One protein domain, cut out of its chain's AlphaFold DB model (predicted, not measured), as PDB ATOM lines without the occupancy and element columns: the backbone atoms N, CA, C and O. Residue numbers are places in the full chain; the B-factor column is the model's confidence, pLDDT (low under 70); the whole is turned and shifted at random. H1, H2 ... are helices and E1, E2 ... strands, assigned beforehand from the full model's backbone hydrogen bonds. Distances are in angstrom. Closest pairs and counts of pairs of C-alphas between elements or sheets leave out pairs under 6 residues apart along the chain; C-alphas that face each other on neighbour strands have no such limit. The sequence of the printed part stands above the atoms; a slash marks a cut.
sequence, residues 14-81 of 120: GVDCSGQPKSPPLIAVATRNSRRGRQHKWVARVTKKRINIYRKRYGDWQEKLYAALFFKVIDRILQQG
ATOM      1  N   GLY A  14     143.853 161.583 155.897       65.88
ATOM      2  CA  GLY A  14     144.532 160.934 157.010       65.88
ATOM      3  C   GLY A  14     143.510 160.158 157.824       65.88
ATOM      4  O   GLY A  14     142.499 160.738 158.227       65.88
ATOM      5  N   VAL A  15     143.758 158.876 158.071       66.94
ATOM      6  CA  VAL A  15     142.947 158.085 158.997       66.94
ATOM      7  C   VAL A  15     143.832 157.576 160.110       66.94
ATOM      8  O   VAL A  15     144.872 156.982 159.849       66.94
ATOM      9  N   ASP A  16     143.407 157.814 161.341       70.25
ATOM     10  CA  ASP A  16     144.085 157.314 162.527       70.25
ATOM     11  C   ASP A  16     143.080 156.600 163.430       70.25
ATOM     12  O   ASP A  16     141.890 156.936 163.459       70.25
ATOM     13  N   CYS A  17     143.556 155.597 164.154       67.12
ATOM     14  CA  CYS A  17     142.761 154.853 165.113       67.12
ATOM     15  C   CYS A  17     143.469 154.867 166.462       67.12
ATOM     16  O   CYS A  17     144.603 154.411 166.592       67.12
ATOM     17  N   SER A  18     142.772 155.343 167.488       68.12
ATOM     18  CA  SER A  18     143.247 155.347 168.863       68.12
ATOM     19  C   SER A  18     142.454 154.371 169.734       68.12
ATOM     20  O   SER A  18     141.313 153.987 169.441       68.12
ATOM     21  N   GLY A  19     143.090 153.954 170.827       61.09
ATOM     22  CA  GLY A  19     142.548 152.980 171.767       61.09
ATOM     23  C   GLY A  19     142.927 151.534 171.441       61.09
ATOM     24  O   GLY A  19     143.463 151.213 170.381       61.09
ATOM     25  N   GLN A  20     142.652 150.645 172.395       65.81
ATOM     26  CA  GLN A  20     142.893 149.211 172.262       65.81
ATOM     27  C   GLN A  20     141.582 148.453 172.457       65.81
ATOM     28  O   GLN A  20     140.802 148.811 173.339       65.81
ATOM     29  N   PRO A  21     141.321 147.353 171.728       60.88
ATOM     30  CA  PRO A  21     140.065 146.627 171.882       60.88
ATOM     31  C   PRO A  21     139.914 146.027 173.287       60.88
ATOM     32  O   PRO A  21     138.800 145.818 173.764       60.88
ATOM     33  N   LYS A  22     141.048 145.788 173.960       66.69
ATOM     34  CA  LYS A  22     141.138 145.333 175.352       66.69
ATOM     35  C   LYS A  22     140.860 146.451 176.376       66.69
ATOM     36  O   LYS A  22     140.485 146.129 177.497       66.69
ATOM     37  N   SER A  23     140.976 147.726 175.990       68.94
ATOM     38  CA  SER A  23     140.714 148.907 176.831       68.94
ATOM     39  C   SER A  23     139.891 149.960 176.056       68.94
ATOM     40  O   SER A  23     140.441 150.927 175.526       68.94
ATOM     41  N   PRO A  24     138.571 149.731 175.887       71.31
ATOM     42  CA  PRO A  24     137.695 150.606 175.107       71.31
ATOM     43  C   PRO A  24     137.501 151.989 175.758       71.31
ATOM     44  O   PRO A  24     137.586 152.103 176.980       71.31
ATOM     45  N   PRO A  25     137.115 153.023 174.983       66.00
ATOM     46  CA  PRO A  25     136.578 152.945 173.621       66.00
ATOM     47  C   PRO A  25     137.642 152.839 172.525       66.00
ATOM     48  O   PRO A  25     138.703 153.443 172.623       66.00
ATOM     49  N   LEU A  26     137.307 152.124 171.444       79.06
ATOM     50  CA  LEU A  26     138.050 152.238 170.188       79.06
ATOM     51  C   LEU A  26     137.488 153.409 169.386       79.06
ATOM     52  O   LEU A  26     136.262 153.488 169.211       79.06
ATOM     53  N   ILE A  27     138.356 154.293 168.909       74.94
ATOM     54  CA  ILE A  27     137.965 155.480 168.151       74.94
ATOM     55  C   ILE A  27     138.805 155.543 166.880       74.94
ATOM     56  O   ILE A  27     140.027 155.531 166.954       74.94
ATOM     57  N   ALA A  28     138.154 155.654 165.728       78.50
ATOM     58  CA  ALA A  28     138.810 156.015 164.478       78.50
ATOM     59  C   ALA A  28     138.394 157.423 164.070       78.50
ATOM     60  O   ALA A  28     137.245 157.831 164.277       78.50
ATOM     61  N   VAL A  29     139.329 158.152 163.472       75.94
ATOM     62  CA  VAL A  29     139.112 159.492 162.941       75.94
ATOM     63  C   VAL A  29     139.679 159.558 161.533       75.94
ATOM     64  O   VAL A  29     140.872 159.351 161.338       75.94
ATOM     65  N   ALA A  30     138.836 159.892 160.561       75.19
ATOM     66  CA  ALA A  30     139.278 160.305 159.238       75.19
ATOM     67  C   ALA A  30     139.244 161.828 159.143       75.19
ATOM     68  O   ALA A  30     138.282 162.472 159.566       75.19
ATOM     69  N   THR A  31     140.291 162.405 158.572       69.62
ATOM     70  CA  THR A  31     140.425 163.840 158.353       69.62
ATOM     71  C   THR A  31     140.764 164.093 156.895       69.62
ATOM     72  O   THR A  31     141.726 163.532 156.377       69.62
ATOM     73  N   ARG A  32     140.015 164.985 156.246       71.31
ATOM     74  CA  ARG A  32     140.314 165.474 154.897       71.31
ATOM     75  C   ARG A  32     140.579 166.969 154.944       71.31
ATOM     76  O   ARG A  32     139.718 167.735 155.384       71.31
ATOM     77  N   ASN A  33     141.722 167.385 154.415       62.59
ATOM     78  CA  ASN A  33     141.980 168.791 154.127       62.59
ATOM     79  C   ASN A  33     141.429 169.128 152.739       62.59
ATOM     80  O   ASN A  33     141.778 168.506 151.735       62.59
ATOM     81  N   SER A  34     140.515 170.093 152.676       58.09
ATOM     82  CA  SER A  34     140.023 170.612 151.400       58.09
ATOM     83  C   SER A  34     141.044 171.560 150.768       58.09
ATOM     84  O   SER A  34     141.810 172.225 151.465       58.09
ATOM     85  N   ARG A  35     140.977 171.717 149.439       56.16
ATOM     86  CA  ARG A  35     141.785 172.700 148.686       56.16
ATOM     87  C   ARG A  35     141.569 174.154 149.142       56.16
ATOM     88  O   ARG A  35     142.363 175.017 148.808       56.16
ATOM     89  N   ARG A  36     140.496 174.425 149.899       62.16
ATOM     90  CA  ARG A  36     140.135 175.746 150.444       62.16
ATOM     91  C   ARG A  36     140.536 175.916 151.918       62.16
ATOM     92  O   ARG A  36     139.975 176.767 152.599       62.16
ATOM     93  N   GLY A  37     141.412 175.058 152.448       61.28
ATOM     94  CA  GLY A  37     141.880 175.130 153.840       61.28
ATOM     95  C   GLY A  37     140.858 174.692 154.897       61.28
ATOM     96  O   GLY A  37     141.118 174.815 156.088       61.28
ATOM     97  N   ARG A  38     139.692 174.159 154.502       63.38
ATOM     98  CA  ARG A  38     138.703 173.603 155.444       63.38
ATOM     99  C   ARG A  38     139.046 172.163 155.797       63.38
ATOM    100  O   ARG A  38     139.227 171.347 154.889       63.38
ATOM    101  N   GLN A  39     139.071 171.864 157.090       68.50
ATOM    102  CA  GLN A  39     139.276 170.524 157.626       68.50
ATOM    103  C   GLN A  39     137.922 169.844 157.854       68.50
ATOM    104  O   GLN A  39     137.100 170.327 158.631       68.50
ATOM    105  N   HIS A  40     137.699 168.708 157.203       69.81
ATOM    106  CA  HIS A  40     136.550 167.845 157.463       69.81
ATOM    107  C   HIS A  40     136.997 166.664 158.321       69.81
ATOM    108  O   HIS A  40     138.042 166.076 158.044       69.81
ATOM    109  N   LYS A  41     136.223 166.330 159.360       74.31
ATOM    110  CA  LYS A  41     136.512 165.232 160.291       74.31
ATOM    111  C   LYS A  41     135.324 164.285 160.380       74.31
ATOM    112  O   LYS A  41     134.190 164.730 160.547       74.31
ATOM    113  N   TRP A  42     135.602 162.991 160.339       78.44
ATOM    114  CA  TRP A  42     134.630 161.926 160.555       78.44
ATOM    115  C   TRP A  42     135.138 161.028 161.668       78.44
ATOM    116  O   TRP A  42     136.280 160.582 161.633       78.44
ATOM    117  N   VAL A  43     134.293 160.776 162.664       75.81
ATOM    118  CA  VAL A  43     134.663 160.026 163.864       75.81
ATOM    119  C   VAL A  43     133.770 158.801 163.977       75.81
ATOM    120  O   VAL A  43     132.543 158.918 163.942       75.81
ATOM    121  N   ALA A  44     134.374 157.629 164.144       78.62
ATOM    122  CA  ALA A  44     133.671 156.406 164.500       78.62
ATOM    123  C   ALA A  44     134.135 155.942 165.874       78.62
ATOM    124  O   ALA A  44     135.326 155.897 166.166       78.62
ATOM    125  N   ARG A  45     133.175 155.555 166.712       80.75
ATOM    126  CA  ARG A  45     133.430 154.989 168.033       80.75
ATOM    127  C   ARG A  45     132.814 153.607 168.114       80.75
ATOM    128  O   ARG A  45     131.643 153.420 167.773       80.75
ATOM    129  N   VAL A  46     133.575 152.651 168.629       79.75
ATOM    130  CA  VAL A  46     133.070 151.310 168.917       79.75
ATOM    131  C   VAL A  46     132.872 151.136 170.416       79.75
ATOM    132  O   VAL A  46     133.745 151.410 171.239       79.75
ATOM    133  N   THR A  47     131.677 150.664 170.768       80.75
ATOM    134  CA  THR A  47     131.293 150.342 172.141       80.75
ATOM    135  C   THR A  47     131.743 148.936 172.526       80.75
ATOM    136  O   THR A  47     131.831 148.037 171.687       80.75
ATOM    137  N   LYS A  48     131.920 148.699 173.830       82.69
ATOM    138  CA  LYS A  48     132.252 147.374 174.382       82.69
ATOM    139  C   LYS A  48     131.275 146.276 173.932       82.69
ATOM    140  O   LYS A  48     131.694 145.158 173.655       82.69
ATOM    141  N   LYS A  49     129.982 146.602 173.773       84.25
ATOM    142  CA  LYS A  49     128.960 145.669 173.261       84.25
ATOM    143  C   LYS A  49     129.282 145.187 171.841       84.25
ATOM    144  O   LYS A  49     129.229 143.988 171.590       84.25
ATOM    145  N   ARG A  50     129.654 146.095 170.928       82.00
ATOM    146  CA  ARG A  50     130.055 145.733 169.554       82.00
ATOM    147  C   ARG A  50     131.360 144.939 169.526       82.00
ATOM    148  O   ARG A  50     131.430 143.958 168.795       82.00
ATOM    149  N   ILE A  51     132.335 145.304 170.360       83.25
ATOM    150  CA  ILE A  51     133.590 144.545 170.511       83.25
ATOM    151  C   ILE A  51     133.289 143.095 170.904       83.25
ATOM    152  O   ILE A  51     133.785 142.166 170.276       83.25
ATOM    153  N   ASN A  52     132.409 142.893 171.889       84.62
ATOM    154  CA  ASN A  52     132.026 141.556 172.337       84.62
ATOM    155  C   ASN A  52     131.334 140.729 171.245       84.62
ATOM    156  O   ASN A  52     131.532 139.519 171.198       84.62
ATOM    157  N   ILE A  53     130.537 141.358 170.373       85.50
ATOM    158  CA  ILE A  53     129.913 140.675 169.228       85.50
ATOM    159  C   ILE A  53     130.986 140.191 168.246       85.50
ATOM    160  O   ILE A  53     130.965 139.027 167.861       85.50
ATOM    161  N   TYR A  54     131.941 141.054 167.885       81.56
ATOM    162  CA  TYR A  54     133.047 140.694 166.990       81.56
ATOM    163  C   TYR A  54     133.893 139.562 167.575       81.56
ATOM    164  O   TYR A  54     134.118 138.559 166.903       81.56
ATOM    165  N   ARG A  55     134.270 139.679 168.855       85.88
ATOM    166  CA  ARG A  55     135.082 138.685 169.570       85.88
ATOM    167  C   ARG A  55     134.454 137.292 169.602       85.88
ATOM    168  O   ARG A  55     135.172 136.306 169.585       85.88
ATOM    169  N   LYS A  56     133.125 137.202 169.696       89.69
ATOM    170  CA  LYS A  56     132.417 135.912 169.715       89.69
ATOM    171  C   LYS A  56     132.280 135.280 168.329       89.69
ATOM    172  O   LYS A  56     132.047 134.082 168.251       89.69
ATOM    173  N   ARG A  57     132.338 136.081 167.261       85.25
ATOM    174  CA  ARG A  57     131.945 135.659 165.910       85.25
ATOM    175  C   ARG A  57     133.125 135.372 164.984       85.25
ATOM    176  O   ARG A  57     132.950 134.639 164.020       85.25
ATOM    177  N   TYR A  58     134.294 135.945 165.254       81.25
ATOM    178  CA  TYR A  58     135.457 135.853 164.373       81.25
ATOM    179  C   TYR A  58     136.718 135.494 165.168       81.25
ATOM    180  O   TYR A  58     136.922 136.019 166.261       81.25
ATOM    181  N   GLY A  59     137.567 134.617 164.624       78.25
ATOM    182  CA  GLY A  59     138.874 134.305 165.224       78.25
ATOM    183  C   GLY A  59     139.839 135.493 165.136       78.25
ATOM    184  O   GLY A  59     140.443 135.888 166.127       78.25
ATOM    185  N   ASP A  60     139.859 136.142 163.976       81.12
ATOM    186  CA  ASP A  60     140.578 137.366 163.584       81.12
ATOM    187  C   ASP A  60     139.772 138.645 163.899       81.12
ATOM    188  O   ASP A  60     139.702 139.614 163.137       81.12
ATOM    189  N   TRP A  61     139.060 138.646 165.030       82.25
ATOM    190  CA  TRP A  61     138.118 139.718 165.359       82.25
ATOM    191  C   TRP A  61     138.783 141.087 165.533       82.25
ATOM    192  O   TRP A  61     138.100 142.102 165.387       82.25
ATOM    193  N   GLN A  62     140.075 141.128 165.873       79.88
ATOM    194  CA  GLN A  62     140.811 142.377 166.054       79.88
ATOM    195  C   GLN A  62     141.066 143.051 164.709       79.88
ATOM    196  O   GLN A  62     140.634 144.196 164.552       79.88
ATOM    197  N   GLU A  63     141.668 142.362 163.730       78.50
ATOM    198  CA  GLU A  63     141.900 142.939 162.397       78.50
ATOM    199  C   GLU A  63     140.583 143.363 161.744       78.50
ATOM    200  O   GLU A  63     140.464 144.487 161.255       78.50
ATOM    201  N   LYS A  64     139.550 142.514 161.823       80.94
ATOM    202  CA  LYS A  64     138.222 142.826 161.274       80.94
ATOM    203  C   LYS A  64     137.583 144.044 161.922       80.94
ATOM    204  O   LYS A  64     136.936 144.835 161.237       80.94
ATOM    205  N   LEU A  65     137.744 144.205 163.235       81.56
ATOM    206  CA  LEU A  65     137.205 145.363 163.934       81.56
ATOM    207  C   LEU A  65     137.925 146.647 163.513       81.56
ATOM    208  O   LEU A  65     137.255 147.643 163.238       81.56
ATOM    209  N   TYR A  66     139.258 146.620 163.439       77.56
ATOM    210  CA  TYR A  66     140.047 147.757 162.963       77.56
ATOM    211  C   TYR A  66     139.674 148.124 161.526       77.56
ATOM    212  O   TYR A  66     139.326 149.277 161.274       77.56
ATOM    213  N   ALA A  67     139.639 147.152 160.613       80.12
ATOM    214  CA  ALA A  67     139.230 147.367 159.227       80.12
ATOM    215  C   ALA A  67     137.825 147.986 159.144       80.12
ATOM    216  O   ALA A  67     137.635 149.008 158.490       80.12
ATOM    217  N   ALA A  68     136.849 147.440 159.877       81.88
ATOM    218  CA  ALA A  68     135.490 147.978 159.907       81.88
ATOM    219  C   ALA A  68     135.431 149.427 160.422       81.88
ATOM    220  O   ALA A  68     134.632 150.222 159.925       81.88
ATOM    221  N   LEU A  69     136.264 149.793 161.403       79.69
ATOM    222  CA  LEU A  69     136.382 151.176 161.875       79.69
ATOM    223  C   LEU A  69     136.964 152.098 160.806       79.69
ATOM    224  O   LEU A  69     136.379 153.156 160.573       79.69
ATOM    225  N   PHE A  70     138.061 151.690 160.162       77.19
ATOM    226  CA  PHE A  70     138.683 152.438 159.069       77.19
ATOM    227  C   PHE A  70     137.676 152.683 157.949       77.19
ATOM    228  O   PHE A  70     137.427 153.836 157.598       77.19
ATOM    229  N   PHE A  71     137.005 151.629 157.481       78.00
ATOM    230  CA  PHE A  71     135.963 151.752 156.468       78.00
ATOM    231  C   PHE A  71     134.828 152.659 156.925       78.00
ATOM    232  O   PHE A  71     134.381 153.504 156.158       78.00
ATOM    233  N   LYS A  72     134.395 152.572 158.188       81.69
ATOM    234  CA  LYS A  72     133.278 153.390 158.665       81.69
ATOM    235  C   LYS A  72     133.569 154.890 158.642       81.69
ATOM    236  O   LYS A  72     132.646 155.670 158.407       81.69
ATOM    237  N   VAL A  73     134.808 155.297 158.916       76.94
ATOM    238  CA  VAL A  73     135.179 156.720 158.911       76.94
ATOM    239  C   VAL A  73     135.439 157.262 157.513       76.94
ATOM    240  O   VAL A  73     135.219 158.452 157.295       76.94
ATOM    241  N   ILE A  74     135.836 156.411 156.563       76.50
ATOM    242  CA  ILE A  74     136.066 156.809 155.167       76.50
ATOM    243  C   ILE A  74     134.867 156.576 154.245       76.50
ATOM    244  O   ILE A  74     134.865 157.111 153.147       76.50
ATOM    245  N   ASP A  75     133.835 155.851 154.682       76.69
ATOM    246  CA  ASP A  75     132.600 155.551 153.931       76.69
ATOM    247  C   ASP A  75     131.982 156.808 153.289       76.69
ATOM    248  O   ASP A  75     131.584 156.819 152.133       76.69
ATOM    249  N   ARG A  76     131.995 157.933 154.017       65.75
ATOM    250  CA  ARG A  76     131.470 159.224 153.528       65.75
ATOM    251  C   ARG A  76     132.448 160.031 152.671       65.75
ATOM    252  O   ARG A  76     132.134 161.156 152.288       65.75
ATOM    253  N   ILE A  77     133.646 159.505 152.452       67.31
ATOM    254  CA  ILE A  77     134.755 160.179 151.777       67.31
ATOM    255  C   ILE A  77     135.195 159.410 150.530       67.31
ATOM    256  O   ILE A  77     135.721 160.030 149.609       67.31
ATOM    257  N   LEU A  78     134.978 158.091 150.494       64.00
ATOM    258  CA  LEU A  78     135.335 157.249 149.364       64.00
ATOM    259  C   LEU A  78     134.577 157.686 148.112       64.00
ATOM    260  O   LEU A  78     133.350 157.754 148.084       64.00
ATOM    261  N   GLN A  79     135.347 157.982 147.075       56.28
ATOM    262  CA  GLN A  79     134.866 158.181 145.719       56.28
ATOM    263  C   GLN A  79     135.437 157.060 144.855       56.28
ATOM    264  O   GLN A  79     136.491 156.497 145.158       56.28
ATOM    265  N   GLN A  80     134.727 156.710 143.787       52.91
ATOM    266  CA  GLN A  80     135.184 155.687 142.856       52.91
ATOM    267  C   GLN A  80     136.564 156.063 142.286       52.91
ATOM    268  O   GLN A  80     136.790 157.219 141.931       52.91
ATOM    269  N   GLY A  81     137.485 155.095 142.233       51.59
ATOM    270  CA  GLY A  81     138.852 155.295 141.732       51.59
ATOM    271  C   GLY A  81     139.860 155.849 142.748       51.59
ATOM    272  O   GLY A  81     140.982 156.155 142.364       51.59
TER     273      GLY A  81
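This is residues 14 to 81 of the 120 residues of an uncharacterized protein of Candidatus Bathyarchaeota archaeon (UniProt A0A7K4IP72). A twisted three-stranded sheet has helix H2 packed over one face, making two layers; its other face is bare, and H1 forms the corner at one end. The 68 printed residues hold E1, E2, E3, H1, H2, mixed in class; E1-E2-E3 is a meander, each strand the antiparallel neighbour of the one before. It is only just loose, close to compact: radius of gyration of the C-alphas 13.5 A, spans 44 by 26 by 14 A.

E1, residues 14 to 20, begins at C-alpha 14 (144.532, 160.934, 157.010). E2 is 23 to 33, 30.2 A; E3 39 to 46, 23.1 A; H1 48 to 57. H2, 61 to 74, 20.0 A, ends at C-alpha 74 (136.066, 156.809, 155.167).

Hairpin E1-E2 has N 16 and O 29 at 3.0 A; hairpin E2-E3 has N 30 and O 42 at 2.9 A, each within hydrogen-bond range. H2 is on the sheet, height 8.5 A; the closest C-alphas of E2 and H2, Ala 30 and Val 73, are 5.5 A apart. H1 only grazes the sheet with residues 48 to 51. H2 touches H1 with residues 61 to 65 alone, at a steep tilt of 55 degrees, opposite ways; the closest C-alphas, Arg 55 and Trp 61, are 5.3 A apart. In H1 and H2 every O i to N i+4 pair is within hydrogen-bond range.

The C-alphas farthest apart, Arg 36 and Lys 56, are 44.9 A apart. The printed part has no cut, and its links are tight. Low-confidence residues include 33 to 40 and 76 to 81.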